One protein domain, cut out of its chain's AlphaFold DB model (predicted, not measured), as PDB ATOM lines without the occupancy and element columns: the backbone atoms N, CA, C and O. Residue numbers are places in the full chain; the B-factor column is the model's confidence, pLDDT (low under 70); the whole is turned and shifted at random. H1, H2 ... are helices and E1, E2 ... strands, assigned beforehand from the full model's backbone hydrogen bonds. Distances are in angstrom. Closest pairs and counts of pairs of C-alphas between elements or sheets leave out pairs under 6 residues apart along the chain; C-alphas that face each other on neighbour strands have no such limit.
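What this domain is: This is residues 2 to 109 of the 350 residues of an uncharacterized protein of Sporosarcina luteola (UniProt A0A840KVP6). A strongly twisted sheet of four antiparallel strands has the long helix H3 packed across one face, while the shorter H2 packs by the end of the sheet where E1 begins and E2 ends. Residues 2 to 10, with the small helix H1, stick out from this body as a free tail. The printed part has 108 residues with three named helices and four named strands, in the order H1 E1 E2 H2 H3 E3 E4; the sheet's order is E2 E1 E3 E4, and the class is mixed, helices and strands. The whole is compact, with a radius of gyration of the C-alphas of 14.3 A and spans of 42 by 30 by 25 A.

Where its parts are: Find C-alpha 2 at (-38.189, -29.453, 27.046), where H1, residues 2 to 7, begins. After it, residues 8 to 26 hold no named element. E1 then runs from residue 27, its C-alpha at (-16.125, -0.363, 27.267), to 34 over 22.1 A, and E2 from 43 to 49 over 17.5 A. Next come H2, residues 54 to 62, and H3, residues 64 to 80, 23.8 A long. E3, residues 87 to 94, covers 20.9 A; E4, residues 100 to 108, covers 21.2 A and ends with C-alpha 108 at (-17.690, -23.771, 24.653).

How they stand to each other: Begin at the inner strands E1 and E3, where N 29 and O 92 are 2.9 A apart, within hydrogen-bond range. E1 and E2 form a hairpin, with N 30 and O 48 at 2.8 A. E3 and E4 form the other hairpin, with N 89 and O 106 at 2.8 A; E4 bends by 73 degrees at residue 103. H2 and H3 are on one face of the sheet, in two layers, helices over strands. H3 lies over E1 and E3 at a height of 6.4 A over the sheet and runs across the strands, at 65 degrees to E1 on the local plane; its closest C-alphas to E3 are those of Ala 75 and Val 88, 6.6 A apart. H2 lies over E1 at a height of 9.1 A and runs slantwise to the strands, at 48 degrees to E1 on the local plane; C-alphas 27 and 56 are the closest of E1 and H2, at 6.2 A. H2 and H3 are close but not clearly touching, with closest C-alphas 60 and 67 at 8.0 A, and about perpendicular at 84 degrees. E2, H2 and H3, and E3 make a split strand-helix-strand unit, two strands running the same way with E1 between them, and its crossover is left-handed. H1 is not on the sheet and is apart from H2 and H3. In H2 every O i to N i+4 pair is within hydrogen-bond range, in H3 12 of 13, and in H1 0 of 2, with 1 of 3 O i to N i+3 pairs within range.

The domain as a whole: The two C-alphas farthest apart are those of Arg 2 and Arg 62, at 45.8 A. Without residues 2 to 10 the body spans 36 by 25 by 20 A. The printed part has no cut; the link from H1 to E1, 19 residues, is long. The model's mean pLDDT over the printed part is 73.9, and it is under 70 at residues 2 to 25, 52 and 81 to 84.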
ATOM      1  N   ARG A   2     -37.542 -30.611  26.371       25.53
ATOM      2  CA  ARG A   2     -38.189 -29.453  27.046       25.53
ATOM      3  C   ARG A   2     -37.456 -28.888  28.285       25.53
ATOM      4  O   ARG A   2     -37.520 -27.692  28.509       25.53
ATOM      5  N   LYS A   3     -36.686 -29.692  29.035       26.38
ATOM      6  CA  LYS A   3     -35.962 -29.230  30.247       26.38
ATOM      7  C   LYS A   3     -34.698 -28.387  29.981       26.38
ATOM      8  O   LYS A   3     -34.229 -27.711  30.884       26.38
ATOM      9  N   ILE A   4     -34.148 -28.417  28.763       30.36
ATOM     10  CA  ILE A   4     -32.954 -27.631  28.390       30.36
ATOM     11  C   ILE A   4     -33.345 -26.185  28.045       30.36
ATOM     12  O   ILE A   4     -32.582 -25.260  28.298       30.36
ATOM     13  N   THR A   5     -34.555 -25.971  27.524       27.98
ATOM     14  CA  THR A   5     -35.035 -24.654  27.085       27.98
ATOM     15  C   THR A   5     -35.388 -23.730  28.254       27.98
ATOM     16  O   THR A   5     -35.093 -22.538  28.191       27.98
ATOM     17  N   ASP A   6     -35.924 -24.269  29.355       27.06
ATOM     18  CA  ASP A   6     -36.193 -23.490  30.576       27.06
ATOM     19  C   ASP A   6     -34.908 -23.127  31.344       27.06
ATOM     20  O   ASP A   6     -34.849 -22.095  32.012       27.06
ATOM     21  N   TYR A   7     -33.834 -23.907  31.170       34.00
ATOM     22  CA  TYR A   7     -32.529 -23.685  31.803       34.00
ATOM     23  C   TYR A   7     -31.790 -22.441  31.276       34.00
ATOM     24  O   TYR A   7     -31.033 -21.800  32.000       34.00
ATOM     25  N   PHE A   8     -32.041 -22.037  30.026       33.72
ATOM     26  CA  PHE A   8     -31.442 -20.827  29.451       33.72
ATOM     27  C   PHE A   8     -32.042 -19.521  30.001       33.72
ATOM     28  O   PHE A   8     -31.443 -18.460  29.826       33.72
ATOM     29  N   ARG A   9     -33.204 -19.566  30.675       29.56
ATOM     30  CA  ARG A   9     -33.857 -18.368  31.237       29.56
ATOM     31  C   ARG A   9     -33.272 -17.924  32.579       29.56
ATOM     32  O   ARG A   9     -33.293 -16.730  32.864       29.56
ATOM     33  N   THR A  10     -32.715 -18.832  33.379       33.00
ATOM     34  CA  THR A  10     -32.210 -18.529  34.733       33.00
ATOM     35  C   THR A  10     -30.792 -17.945  34.764       33.00
ATOM     36  O   THR A  10     -30.343 -17.489  35.809       33.00
ATOM     37  N   LEU A  11     -30.099 -17.881  33.622       39.91
ATOM     38  CA  LEU A  11     -28.704 -17.422  33.511       39.91
ATOM     39  C   LEU A  11     -28.533 -15.932  33.174       39.91
ATOM     40  O   LEU A  11     -27.409 -15.476  32.974       39.91
ATOM     41  N   LYS A  12     -29.623 -15.155  33.110       32.97
ATOM     42  CA  LYS A  12     -29.564 -13.733  32.730       32.97
ATOM     43  C   LYS A  12     -28.927 -12.803  33.773       32.97
ATOM     44  O   LYS A  12     -28.544 -11.711  33.389       32.97
ATOM     45  N   ASN A  13     -28.774 -13.208  35.039       33.59
ATOM     46  CA  ASN A  13     -28.410 -12.281  36.122       33.59
ATOM     47  C   ASN A  13     -27.375 -12.860  37.110       33.59
ATOM     48  O   ASN A  13     -27.675 -13.001  38.293       33.59
ATOM     49  N   PHE A  14     -26.154 -13.184  36.668       37.94
ATOM     50  CA  PHE A  14     -25.029 -13.291  37.611       37.94
ATOM     51  C   PHE A  14     -24.253 -11.973  37.603       37.94
ATOM     52  O   PHE A  14     -23.341 -11.776  36.804       37.94
ATOM     53  N   ILE A  15     -24.679 -11.051  38.466       36.38
ATOM     54  CA  ILE A  15     -23.986  -9.795  38.754       36.38
ATOM     55  C   ILE A  15     -23.047 -10.094  39.928       36.38
ATOM     56  O   ILE A  15     -23.521 -10.489  40.993       36.38
ATOM     57  N   LEU A  16     -21.729  -9.944  39.742       38.84
ATOM     58  CA  LEU A  16     -20.793  -9.932  40.872       38.84
ATOM     59  C   LEU A  16     -21.248  -8.850  41.868       38.84
ATOM     60  O   LEU A  16     -21.581  -7.746  41.424       38.84
ATOM     61  N   PRO A  17     -21.272  -9.121  43.184       35.28
ATOM     62  CA  PRO A  17     -21.588  -8.111  44.179       35.28
ATOM     63  C   PRO A  17     -20.417  -7.131  44.268       35.28
ATOM     64  O   PRO A  17     -19.487  -7.340  45.026       35.28
ATOM     65  N   ASP A  18     -20.455  -6.138  43.385       38.38
ATOM     66  CA  ASP A  18     -19.928  -4.780  43.505       38.38
ATOM     67  C   ASP A  18     -20.441  -4.033  42.272       38.38
ATOM     68  O   ASP A  18     -19.796  -3.910  41.228       38.38
ATOM     69  N   SER A  19     -21.711  -3.635  42.363       41.72
ATOM     70  CA  SER A  19     -22.374  -2.852  41.328       41.72
ATOM     71  C   SER A  19     -21.608  -1.547  41.122       41.72
ATOM     72  O   SER A  19     -21.431  -0.767  42.058       41.72
ATOM     73  N   LEU A  20     -21.152  -1.311  39.889       44.53
ATOM     74  CA  LEU A  20     -20.658  -0.012  39.444       44.53
ATOM     75  C   LEU A  20     -21.783   1.013  39.639       44.53
ATOM     76  O   LEU A  20     -22.653   1.183  38.789       44.53
ATOM     77  N   LYS A  21     -21.786   1.682  40.793       42.00
ATOM     78  CA  LYS A  21     -22.488   2.945  41.003       42.00
ATOM     79  C   LYS A  21     -21.602   4.070  40.483       42.00
ATOM     80  O   LYS A  21     -21.184   4.915  41.259       42.00
ATOM     81  N   ASP A  22     -21.284   4.070  39.193       43.06
ATOM     82  CA  ASP A  22     -20.819   5.309  38.583       43.06
ATOM     83  C   ASP A  22     -21.044   5.340  37.076       43.06
ATOM     84  O   ASP A  22     -20.786   4.369  36.370       43.06
ATOM     85  N   ARG A  23     -21.547   6.477  36.591       45.06
ATOM     86  CA  ARG A  23     -21.895   6.742  35.185       45.06
ATOM     87  C   ARG A  23     -20.647   7.018  34.335       45.06
ATOM     88  O   ARG A  23     -20.605   8.008  33.606       45.06
ATOM     89  N   GLN A  24     -19.607   6.197  34.445       54.25
ATOM     90  CA  GLN A  24     -18.453   6.286  33.552       54.25
ATOM     91  C   GLN A  24     -18.621   5.329  32.380       54.25
ATOM     92  O   GLN A  24     -19.156   4.240  32.527       54.25
ATOM     93  N   THR A  25     -18.200   5.773  31.198       56.44
ATOM     94  CA  THR A  25     -18.302   5.026  29.942       56.44
ATOM     95  C   THR A  25     -17.641   3.657  30.066       56.44
ATOM     96  O   THR A  25     -16.410   3.555  30.021       56.44
ATOM     97  N   ASP A  26     -18.456   2.619  30.197       73.31
ATOM     98  CA  ASP A  26     -18.001   1.238  30.194       73.31
ATOM     99  C   ASP A  26     -17.699   0.810  28.754       73.31
ATOM    100  O   ASP A  26     -18.512   1.002  27.850       73.31
ATOM    101  N   GLN A  27     -16.501   0.271  28.530       86.06
ATOM    102  CA  GLN A  27     -16.125  -0.363  27.267       86.06
ATOM    103  C   GLN A  27     -16.392  -1.859  27.370       86.06
ATOM    104  O   GLN A  27     -16.066  -2.484  28.383       86.06
ATOM    105  N   ARG A  28     -16.950  -2.449  26.318       88.31
ATOM    106  CA  ARG A  28     -17.325  -3.858  26.301       88.31
ATOM    107  C   ARG A  28     -16.344  -4.712  25.523       88.31
ATOM    108  O   ARG A  28     -15.925  -4.388  24.412       88.31
ATOM    109  N   PHE A  29     -16.044  -5.869  26.098       90.88
ATOM    110  CA  PHE A  29     -15.144  -6.847  25.508       90.88
ATOM    111  C   PHE A  29     -15.755  -8.242  25.532       90.88
ATOM    112  O   PHE A  29     -16.434  -8.631  26.483       90.88
ATOM    113  N   ILE A  30     -15.453  -9.024  24.501       92.12
ATOM    114  CA  ILE A  30     -15.585 -10.478  24.527       92.12
ATOM    115  C   ILE A  30     -14.207 -11.051  24.818       92.12
ATOM    116  O   ILE A  30     -13.285 -10.896  24.025       92.12
ATOM    117  N   VAL A  31     -14.070 -11.730  25.949       94.25
ATOM    118  CA  VAL A  31     -12.829 -12.376  26.365       94.25
ATOM    119  C   VAL A  31     -13.020 -13.884  26.323       94.25
ATOM    120  O   VAL A  31     -13.883 -14.433  27.007       94.25
ATOM    121  N   THR A  32     -12.206 -14.570  25.527       94.69
ATOM    122  CA  THR A  32     -12.132 -16.033  25.552       94.69
ATOM    123  C   THR A  32     -11.097 -16.453  26.579       94.69
ATOM    124  O   THR A  32      -9.909 -16.190  26.405       94.69
ATOM    125  N   MET A  33     -11.544 -17.144  27.621       93.81
ATOM    126  CA  MET A  33     -10.692 -17.791  28.611       93.81
ATOM    127  C   MET A  33     -10.559 -19.275  28.265       93.81
ATOM    128  O   MET A  33     -11.550 -19.935  27.933       93.81
ATOM    129  N   GLN A  34      -9.344 -19.811  28.358       90.50
ATOM    130  CA  GLN A  34      -9.053 -21.236  28.182       90.50
ATOM    131  C   GLN A  34      -8.181 -21.781  29.310       90.50
ATOM    132  O   GLN A  34      -7.459 -21.032  29.955       90.50
ATOM    133  N   ARG A  35      -8.231 -23.094  29.526       86.69
ATOM    134  CA  ARG A  35      -7.273 -23.837  30.354       86.69
ATOM    135  C   ARG A  35      -6.920 -25.144  29.657       86.69
ATOM    136  O   ARG A  35      -7.730 -25.673  28.897       86.69
ATOM    137  N   GLU A  36      -5.713 -25.651  29.885       79.31
ATOM    138  CA  GLU A  36      -5.250 -26.861  29.193       79.31
ATOM    139  C   GLU A  36      -5.902 -28.141  29.724       79.31
ATOM    140  O   GLU A  36      -6.120 -29.065  28.951       79.31
ATOM    141  N   ALA A  37      -6.241 -28.183  31.012       77.88
ATOM    142  CA  ALA A  37      -6.911 -29.303  31.661       77.88
ATOM    143  C   ALA A  37      -7.668 -28.814  32.904       77.88
ATOM    144  O   ALA A  37      -7.522 -27.665  33.333       77.88
ATOM    145  N   GLU A  38      -8.481 -29.689  33.492       78.00
ATOM    146  CA  GLU A  38      -9.089 -29.427  34.794       78.00
ATOM    147  C   GLU A  38      -8.007 -29.196  35.864       78.00
ATOM    148  O   GLU A  38      -6.944 -29.809  35.837       78.00
ATOM    149  N   GLY A  39      -8.251 -28.247  36.771       79.69
ATOM    150  CA  GLY A  39      -7.293 -27.858  37.813       79.69
ATOM    151  C   GLY A  39      -6.140 -26.956  37.351       79.69
ATOM    152  O   GLY A  39      -5.498 -26.337  38.195       79.69
ATOM    153  N   LEU A  40      -5.902 -26.812  36.042       85.44
ATOM    154  CA  LEU A  40      -4.884 -25.892  35.527       85.44
ATOM    155  C   LEU A  40      -5.388 -24.438  35.455       85.44
ATOM    156  O   LEU A  40      -6.598 -24.214  35.312       85.44
ATOM    157  N   PRO A  41      -4.476 -23.444  35.534       88.44
ATOM    158  CA  PRO A  41      -4.834 -22.031  35.460       88.44
ATOM    159  C   PRO A  41      -5.542 -21.658  34.157       88.44
ATOM    160  O   PRO A  41      -5.241 -22.187  33.081       88.44
ATOM    161  N   TRP A  42      -6.461 -20.700  34.262       91.25
ATOM    162  CA  TRP A  42      -7.071 -20.059  33.104       91.25
ATOM    163  C   TRP A  42      -6.111 -19.036  32.498       91.25
ATOM    164  O   TRP A  42      -5.395 -18.344  33.211       91.25
ATOM    165  N   TYR A  43      -6.131 -18.905  31.178       91.25
ATOM    166  CA  TYR A  43      -5.425 -17.866  30.442       91.25
ATOM    167  C   TYR A  43      -6.350 -17.216  29.413       91.25
ATOM    168  O   TYR A  43      -7.337 -17.806  28.966       91.25
ATOM    169  N   ILE A  44      -6.025 -15.980  29.034       93.00
ATOM    170  CA  ILE A  44      -6.750 -15.239  28.002       93.00
ATOM    171  C   ILE A  44      -6.280 -15.727  26.628       93.00
ATOM    172  O   ILE A  44      -5.117 -15.544  26.272       93.00
ATOM    173  N   ALA A  45      -7.178 -16.340  25.860       91.44
ATOM    174  CA  ALA A  45      -6.901 -16.864  24.523       91.44
ATOM    175  C   ALA A  45      -7.256 -15.876  23.396       91.44
ATOM    176  O   ALA A  45      -6.614 -15.889  22.350       91.44
ATOM    177  N   SER A  46      -8.269 -15.028  23.594       92.06
ATOM    178  CA  SER A  46      -8.650 -13.959  22.655       92.06
ATOM    179  C   SER A  46      -9.386 -12.837  23.392       92.06
ATOM    180  O   SER A  46     -10.040 -13.084  24.411       92.06
ATOM    181  N   ILE A  47      -9.270 -11.611  22.874       92.19
ATOM    182  CA  ILE A  47      -9.978 -10.415  23.332       92.19
ATOM    183  C   ILE A  47     -10.522  -9.698  22.097       92.19
ATOM    184  O   ILE A  47      -9.750  -9.290  21.233       92.19
ATOM    185  N   ILE A  48     -11.833  -9.484  22.057       90.38
ATOM    186  CA  ILE A  48     -12.512  -8.702  21.023       90.38
ATOM    187  C   ILE A  48     -13.117  -7.475  21.686       90.38
ATOM    188  O   ILE A  48     -13.875  -7.594  22.648       90.38
ATOM    189  N   ASN A  49     -12.796  -6.300  21.163       88.75
ATOM    190  CA  ASN A  49     -13.418  -5.047  21.561       88.75
ATOM    191  C   ASN A  49     -14.730  -4.867  20.789       88.75
ATOM    192  O   ASN A  49     -14.708  -4.738  19.567       88.75
ATOM    193  N   ILE A  50     -15.857  -4.885  21.499       82.81
ATOM    194  CA  ILE A  50     -17.190  -4.805  20.886       82.81
ATOM    195  C   ILE A  50     -17.485  -3.382  20.415       82.81
ATOM    196  O   ILE A  50     -18.122  -3.192  19.387       82.81
ATOM    197  N   ASP A  51     -17.015  -2.377  21.150       74.81
ATOM    198  CA  ASP A  51     -17.332  -0.980  20.853       74.81
ATOM    199  C   ASP A  51     -16.379  -0.375  19.801       74.81
ATOM    200  O   ASP A  51     -16.553   0.766  19.377       74.81
ATOM    201  N   GLY A  52     -15.359  -1.126  19.365       67.88
ATOM    202  CA  GLY A  52     -14.497  -0.778  18.229       67.88
ATOM    203  C   GLY A  52     -13.567   0.425  18.442       67.88
ATOM    204  O   GLY A  52     -12.899   0.859  17.505       67.88
ATOM    205  N   THR A  53     -13.481   0.988  19.654       73.88
ATOM    206  CA  THR A  53     -12.680   2.202  19.892       73.88
ATOM    207  C   THR A  53     -11.202   1.894  20.166       73.88
ATOM    208  O   THR A  53     -10.849   1.040  20.983       73.88
ATOM    209  N   VAL A  54     -10.286   2.643  19.537       73.94
ATOM    210  CA  VAL A  54      -8.833   2.532  19.803       73.94
ATOM    211  C   VAL A  54      -8.509   2.839  21.273       73.94
ATOM    212  O   VAL A  54      -7.634   2.204  21.872       73.94
ATOM    213  N   ALA A  55      -9.251   3.772  21.875       75.12
ATOM    214  CA  ALA A  55      -9.130   4.141  23.281       75.12
ATOM    215  C   ALA A  55      -9.386   2.946  24.216       75.12
ATOM    216  O   ALA A  55      -8.610   2.731  25.151       75.12
ATOM    217  N   ALA A  56     -10.389   2.113  23.927       75.56
ATOM    218  CA  ALA A  56     -10.665   0.902  24.696       75.56
ATOM    219  C   ALA A  56      -9.515  -0.107  24.634       75.56
ATOM    220  O   ALA A  56      -9.111  -0.639  25.666       75.56
ATOM    221  N   ASN A  57      -8.905  -0.305  23.462       79.00
ATOM    222  CA  ASN A  57      -7.747  -1.195  23.324       79.00
ATOM    223  C   ASN A  57      -6.529  -0.690  24.117       79.00
ATOM    224  O   ASN A  57      -5.744  -1.481  24.646       79.00
ATOM    225  N   SER A  58      -6.332   0.630  24.191       81.62
ATOM    226  CA  SER A  58      -5.275   1.218  25.022       81.62
ATOM    227  C   SER A  58      -5.581   1.087  26.516       81.62
ATOM    228  O   SER A  58      -4.671   0.806  27.295       81.62
ATOM    229  N   MET A  59      -6.839   1.283  26.915       82.00
ATOM    230  CA  MET A  59      -7.292   1.126  28.298       82.00
ATOM    231  C   MET A  59      -7.111  -0.321  28.765       82.00
ATOM    232  O   MET A  59      -6.488  -0.555  29.803       82.00
ATOM    233  N   PHE A  60      -7.541  -1.289  27.948       82.88
ATOM    234  CA  PHE A  60      -7.412  -2.708  28.266       82.88
ATOM    235  C   PHE A  60      -5.942  -3.091  28.487       82.88
ATOM    236  O   PHE A  60      -5.586  -3.740  29.467       82.88
ATOM    237  N   ARG A  61      -5.043  -2.625  27.611       85.19
ATOM    238  CA  ARG A  61      -3.602  -2.872  27.759       85.19
ATOM    239  C   ARG A  61      -3.026  -2.261  29.036       85.19
ATOM    240  O   ARG A  61      -2.249  -2.922  29.717       85.19
ATOM    241  N   ARG A  62      -3.439  -1.042  29.397       85.81
ATOM    242  CA  ARG A  62      -2.980  -0.356  30.617       85.81
ATOM    243  C   ARG A  62      -3.357  -1.114  31.892       85.81
ATOM    244  O   ARG A  62      -2.547  -1.193  32.810       85.81
ATOM    245  N   HIS A  63      -4.558  -1.688  31.945       85.00
ATOM    246  CA  HIS A  63      -5.068  -2.388  33.130       85.00
ATOM    247  C   HIS A  63      -5.019  -3.919  33.025       85.00
ATOM    248  O   HIS A  63      -5.628  -4.611  33.843       85.00
ATOM    249  N   PHE A  64      -4.273  -4.459  32.056       86.81
ATOM    250  CA  PHE A  64      -4.259  -5.886  31.725       86.81
ATOM    251  C   PHE A  64      -4.030  -6.789  32.943       86.81
ATOM    252  O   PHE A  64      -4.787  -7.728  33.159       86.81
ATOM    253  N   ALA A  65      -3.031  -6.481  33.777       84.88
ATOM    254  CA  ALA A  65      -2.697  -7.294  34.948       84.88
ATOM    255  C   ALA A  65      -3.852  -7.378  35.962       84.88
ATOM    256  O   ALA A  65      -4.147  -8.456  36.476       84.88
ATOM    257  N   LYS A  66      -4.532  -6.252  36.212       84.81
ATOM    258  CA  LYS A  66      -5.686  -6.184  37.116       84.81
ATOM    259  C   LYS A  66      -6.859  -6.983  36.554       84.81
ATOM    260  O   LYS A  66      -7.406  -7.837  37.246       84.81
ATOM    261  N   MET A  67      -7.204  -6.746  35.288       86.56
ATOM    262  CA  MET A  67      -8.332  -7.428  34.653       86.56
ATOM    263  C   MET A  67      -8.090  -8.925  34.500       86.56
ATOM    264  O   MET A  67      -9.023  -9.698  34.682       86.56
ATOM    265  N   ARG A  68      -6.854  -9.350  34.210       90.56
ATOM    266  CA  ARG A  68      -6.495 -10.768  34.088       90.56
ATOM    267  C   ARG A  68      -6.890 -11.547  35.340       90.56
ATOM    268  O   ARG A  68      -7.578 -12.553  35.220       90.56
ATOM    269  N   ASN A  69      -6.542 -11.048  36.526       87.88
ATOM    270  CA  ASN A  69      -6.880 -11.720  37.782       87.88
ATOM    271  C   ASN A  69      -8.407 -11.811  37.988       87.88
ATOM    272  O   ASN A  69      -8.921 -12.853  38.393       87.88
ATOM    273  N   SER A  70      -9.147 -10.742  37.669       88.88
ATOM    274  CA  SER A  70     -10.618 -10.746  37.725       88.88
ATOM    275  C   SER A  70     -11.235 -11.739  36.734       88.88
ATOM    276  O   SER A  70     -12.172 -12.453  37.079       88.88
ATOM    277  N   LEU A  71     -10.696 -11.815  35.517       92.06
ATOM    278  CA  LEU A  71     -11.150 -12.715  34.458       92.06
ATOM    279  C   LEU A  71     -10.871 -14.187  34.784       92.06
ATOM    280  O   LEU A  71     -11.733 -15.031  34.553       92.06
ATOM    281  N   GLU A  72      -9.705 -14.503  35.349       91.81
ATOM    282  CA  GLU A  72      -9.371 -15.854  35.820       91.81
ATOM    283  C   GLU A  72     -10.330 -16.311  36.926       91.81
ATOM    284  O   GLU A  72     -10.857 -17.425  36.869       91.81
ATOM    285  N   ARG A  73     -10.620 -15.429  37.894       88.94
ATOM    286  CA  ARG A  73     -11.599 -15.695  38.954       88.94
ATOM    287  C   ARG A  73     -12.999 -15.927  38.385       88.94
ATOM    288  O   ARG A  73     -13.626 -16.925  38.726       88.94
ATOM    289  N   LEU A  74     -13.456 -15.060  37.479       89.31
ATOM    290  CA  LEU A  74     -14.742 -15.211  36.794       89.31
ATOM    291  C   LEU A  74     -14.831 -16.533  36.024       89.31
ATOM    292  O   LEU A  74     -15.835 -17.234  36.118       89.31
ATOM    293  N   ALA A  75     -13.787 -16.898  35.276       89.81
ATOM    294  CA  ALA A  75     -13.752 -18.154  34.535       89.81
ATOM    295  C   ALA A  75     -13.848 -19.365  35.471       89.81
ATOM    296  O   ALA A  75     -14.599 -20.300  35.188       89.81
ATOM    297  N   LYS A  76     -13.141 -19.328  36.607       87.50
ATOM    298  CA  LYS A  76     -13.217 -20.357  37.647       87.50
ATOM    299  C   LYS A  76     -14.630 -20.463  38.227       87.50
ATOM    300  O   LYS A  76     -15.231 -21.522  38.110       87.50
ATOM    301  N   GLU A  77     -15.194 -19.373  38.743       86.44
ATOM    302  CA  GLU A  77     -16.528 -19.362  39.370       86.44
ATOM    303  C   GLU A  77     -17.642 -19.796  38.402       86.44
ATOM    304  O   GLU A  77     -18.554 -20.539  38.773       86.44
ATOM    305  N   VAL A  78     -17.569 -19.362  37.137       83.31
ATOM    306  CA  VAL A  78     -18.531 -19.775  36.109       83.31
ATOM    307  C   VAL A  78     -18.396 -21.266  35.823       83.31
ATOM    308  O   VAL A  78     -19.409 -21.939  35.708       83.31
ATOM    309  N   THR A  79     -17.184 -21.812  35.719       80.56
ATOM    310  CA  THR A  79     -16.991 -23.226  35.348       80.56
ATOM    311  C   THR A  79     -17.086 -24.210  36.509       80.56
ATOM    312  O   THR A  79     -17.407 -25.367  36.259       80.56
ATOM    313  N   GLU A  80     -16.923 -23.775  37.761       75.25
ATOM    314  CA  GLU A  80     -17.164 -24.589  38.968       75.25
ATOM    315  C   GLU A  80     -18.602 -25.126  39.039       75.25
ATOM    316  O   GLU A  80     -18.848 -26.192  39.593       75.25
ATOM    317  N   LYS A  81     -19.569 -24.423  38.436       66.44
ATOM    318  CA  LYS A  81     -20.963 -24.889  38.325       66.44
ATOM    319  C   LYS A  81     -21.197 -25.828  37.133       66.44
ATOM    320  O   LYS A  81     -22.265 -26.426  37.027       66.44
ATOM    321  N   TYR A  82     -20.218 -25.950  36.233       64.38
ATOM    322  CA  TYR A  82     -20.311 -26.623  34.936       64.38
ATOM    323  C   TYR A  82     -18.992 -27.340  34.601       64.38
ATOM    324  O   TYR A  82     -18.279 -26.940  33.676       64.38
ATOM    325  N   ASN A  83     -18.683 -28.407  35.348       57.81
ATOM    326  CA  ASN A  83     -17.365 -29.065  35.431       57.81
ATOM    327  C   ASN A  83     -16.659 -29.449  34.113       57.81
ATOM    328  O   ASN A  83     -15.469 -29.737  34.131       57.81
ATOM    329  N   ASN A  84     -17.321 -29.420  32.955       64.88
ATOM    330  CA  ASN A  84     -16.803 -30.050  31.735       64.88
ATOM    331  C   ASN A  84     -16.391 -29.072  30.618       64.88
ATOM    332  O   ASN A  84     -16.173 -29.505  29.484       64.88
ATOM    333  N   SER A  85     -16.291 -27.763  30.887       74.94
ATOM    334  CA  SER A  85     -15.826 -26.788  29.886       74.94
ATOM    335  C   SER A  85     -14.392 -26.326  30.151       74.94
ATOM    336  O   SER A  85     -14.059 -25.866  31.242       74.94
ATOM    337  N   LEU A  86     -13.542 -26.405  29.126       83.81
ATOM    338  CA  LEU A  86     -12.158 -25.901  29.142       83.81
ATOM    339  C   LEU A  86     -12.008 -24.598  28.347       83.81
ATOM    340  O   LEU A  86     -10.922 -24.044  28.208       83.81
ATOM    341  N   THR A  87     -13.121 -24.095  27.812       89.69
ATOM    342  CA  THR A  87     -13.227 -22.789  27.171       89.69
ATOM    343  C   THR A  87     -14.488 -22.091  27.671       89.69
ATOM    344  O   THR A  87     -15.582 -22.663  27.642       89.69
ATOM    345  N   VAL A  88     -14.351 -20.850  28.122       91.38
ATOM    346  CA  VAL A  88     -15.479 -19.983  28.472       91.38
ATOM    347  C   VAL A  88     -15.279 -18.627  27.820       91.38
ATOM    348  O   VAL A  88     -14.183 -18.077  27.807       91.38
ATOM    349  N   VAL A  89     -16.347 -18.104  27.238       92.38
ATOM    350  CA  VAL A  89     -16.376 -16.787  26.616       92.38
ATOM    351  C   VAL A  89     -17.148 -15.859  27.539       92.38
ATOM    352  O   VAL A  89     -18.314 -16.116  27.838       92.38
ATOM    353  N   LEU A  90     -16.494 -14.799  27.996       91.75
ATOM    354  CA  LEU A  90     -17.036 -13.797  28.905       91.75
ATOM    355  C   LEU A  90     -17.299 -12.516  28.114       91.75
ATOM    356  O   LEU A  90     -16.398 -11.984  27.476       91.75
ATOM    357  N   THR A  91     -18.531 -12.025  28.139       90.44
ATOM    358  CA  THR A  91     -18.850 -10.652  27.743       90.44
ATOM    359  C   THR A  91     -18.759  -9.797  28.994       90.44
ATOM    360  O   THR A  91     -19.455 -10.074  29.975       90.44
ATOM    361  N   ILE A  92     -17.865  -8.816  28.977       89.44
ATOM    362  CA  ILE A  92     -17.574  -7.966  30.126       89.44
ATOM    363  C   ILE A  92     -17.726  -6.490  29.777       89.44
ATOM    364  O   ILE A  92     -17.426  -6.078  28.661       89.44
ATOM    365  N   GLU A  93     -18.117  -5.713  30.774       88.19
ATOM    366  CA  GLU A  93     -17.987  -4.262  30.819       88.19
ATOM    367  C   GLU A  93     -16.739  -3.913  31.631       88.19
ATOM    368  O   GLU A  93     -16.464  -4.526  32.671       88.19
ATOM    369  N   CYS A  94     -15.966  -2.945  31.151       85.00
ATOM    370  CA  CYS A  94     -14.787  -2.458  31.838       85.00
ATOM    371  C   CYS A  94     -14.716  -0.934  31.836       85.00
ATOM    372  O   CYS A  94     -14.781  -0.293  30.784       85.00
ATOM    373  N   ASN A  95     -14.523  -0.367  33.025       83.81
ATOM    374  CA  ASN A  95     -14.376   1.070  33.210       83.81
ATOM    375  C   ASN A  95     -12.913   1.527  33.051       83.81
ATOM    376  O   ASN A  95     -11.976   0.728  32.992       83.81
ATOM    377  N   SER A  96     -12.688   2.843  33.065       81.81
ATOM    378  CA  SER A  96     -11.353   3.449  32.939       81.81
ATOM    379  C   SER A  96     -10.371   3.116  34.070       81.81
ATOM    380  O   SER A  96      -9.196   3.452  33.955       81.81
ATOM    381  N   PHE A  97     -10.821   2.467  35.147       82.19
ATOM    382  CA  PHE A  97      -9.989   2.027  36.271       82.19
ATOM    383  C   PHE A  97      -9.632   0.533  36.206       82.19
ATOM    384  O   PHE A  97      -9.017  -0.003  37.139       82.19
ATOM    385  N   GLY A  98     -10.040  -0.169  35.144       80.31
ATOM    386  CA  GLY A  98      -9.801  -1.599  34.981       80.31
ATOM    387  C   GLY A  98     -10.661  -2.483  35.886       80.31
ATOM    388  O   GLY A  98     -10.260  -3.609  36.179       80.31
ATOM    389  N   ASN A  99     -11.791  -1.977  36.394       84.31
ATOM    390  CA  ASN A  99     -12.782  -2.821  37.064       84.31
ATOM    391  C   ASN A  99     -13.575  -3.579  36.002       84.31
ATOM    392  O   ASN A  99     -13.925  -3.002  34.975       84.31
ATOM    393  N   VAL A 100     -13.846  -4.858  36.255       86.44
ATOM    394  CA  VAL A 100     -14.524  -5.755  35.316       86.44
ATOM    395  C   VAL A 100     -15.874  -6.149  35.890       86.44
ATOM    396  O   VAL A 100     -15.948  -6.658  37.007       86.44
ATOM    397  N   LYS A 101     -16.926  -5.974  35.098       86.12
ATOM    398  CA  LYS A 101     -18.273  -6.456  35.386       86.12
ATOM    399  C   LYS A 101     -18.659  -7.495  34.340       86.12
ATOM    400  O   LYS A 101     -18.530  -7.258  33.144       86.12
ATOM    401  N   LEU A 102     -19.120  -8.661  34.788       86.62
ATOM    402  CA  LEU A 102     -19.627  -9.697  33.891       86.62
ATOM    403  C   LEU A 102     -21.025  -9.303  33.397       86.62
ATOM    404  O   LEU A 102     -21.939  -9.147  34.201       86.62
ATOM    405  N   GLU A 103     -21.192  -9.179  32.084       85.69
ATOM    406  CA  GLU A 103     -22.500  -9.000  31.446       85.69
ATOM    407  C   GLU A 103     -23.129 -10.366  31.150       85.69
ATOM    408  O   GLU A 103     -24.300 -10.623  31.428       85.69
ATOM    409  N   ARG A 104     -22.336 -11.275  30.570       85.62
ATOM    410  CA  ARG A 104     -22.808 -12.575  30.084       85.62
ATOM    411  C   ARG A 104     -21.658 -13.561  29.964       85.62
ATOM    412  O   ARG A 104     -20.527 -13.170  29.703       85.62
ATOM    413  N   HIS A 105     -21.945 -14.854  30.056       86.62
ATOM    414  CA  HIS A 105     -20.978 -15.906  29.745       86.62
ATOM    415  C   HIS A 105     -21.556 -16.939  28.768       86.62
ATOM    416  O   HIS A 105     -22.772 -17.112  28.659       86.62
ATOM    417  N   ARG A 106     -20.678 -17.626  28.034       87.19
ATOM    418  CA  ARG A 106     -20.998 -18.790  27.195       87.19
ATOM    419  C   ARG A 106     -19.938 -19.868  27.377       87.19
ATOM    420  O   ARG A 106     -18.748 -19.603  27.234       87.19
ATOM    421  N   LEU A 107     -20.376 -21.095  27.637       86.69
ATOM    422  CA  LEU A 107     -19.496 -22.261  27.662       86.69
ATOM    423  C   LEU A 107     -19.290 -22.786  26.240       86.69
ATOM    424  O   LEU A 107     -20.247 -22.902  25.471       86.69
ATOM    425  N   HIS A 108     -18.046 -23.116  25.904       86.69
ATOM    426  CA  HIS A 108     -17.690 -23.771  24.653       86.69
ATOM    427  C   HIS A 108     -17.088 -25.139  24.959       86.69
ATOM    428  O   HIS A 108     -15.965 -25.247  25.449       86.69
ATOM    429  N   PHE A 109     -17.842 -26.188  24.640       83.50
ATOM    430  CA  PHE A 109     -17.390 -27.565  24.806       83.50
ATOM    431  C   PHE A 109     -16.259 -27.910  23.834       83.50
ATOM    432  O   PHE A 109     -16.079 -27.262  22.803       83.50
TER     433      PHE A 109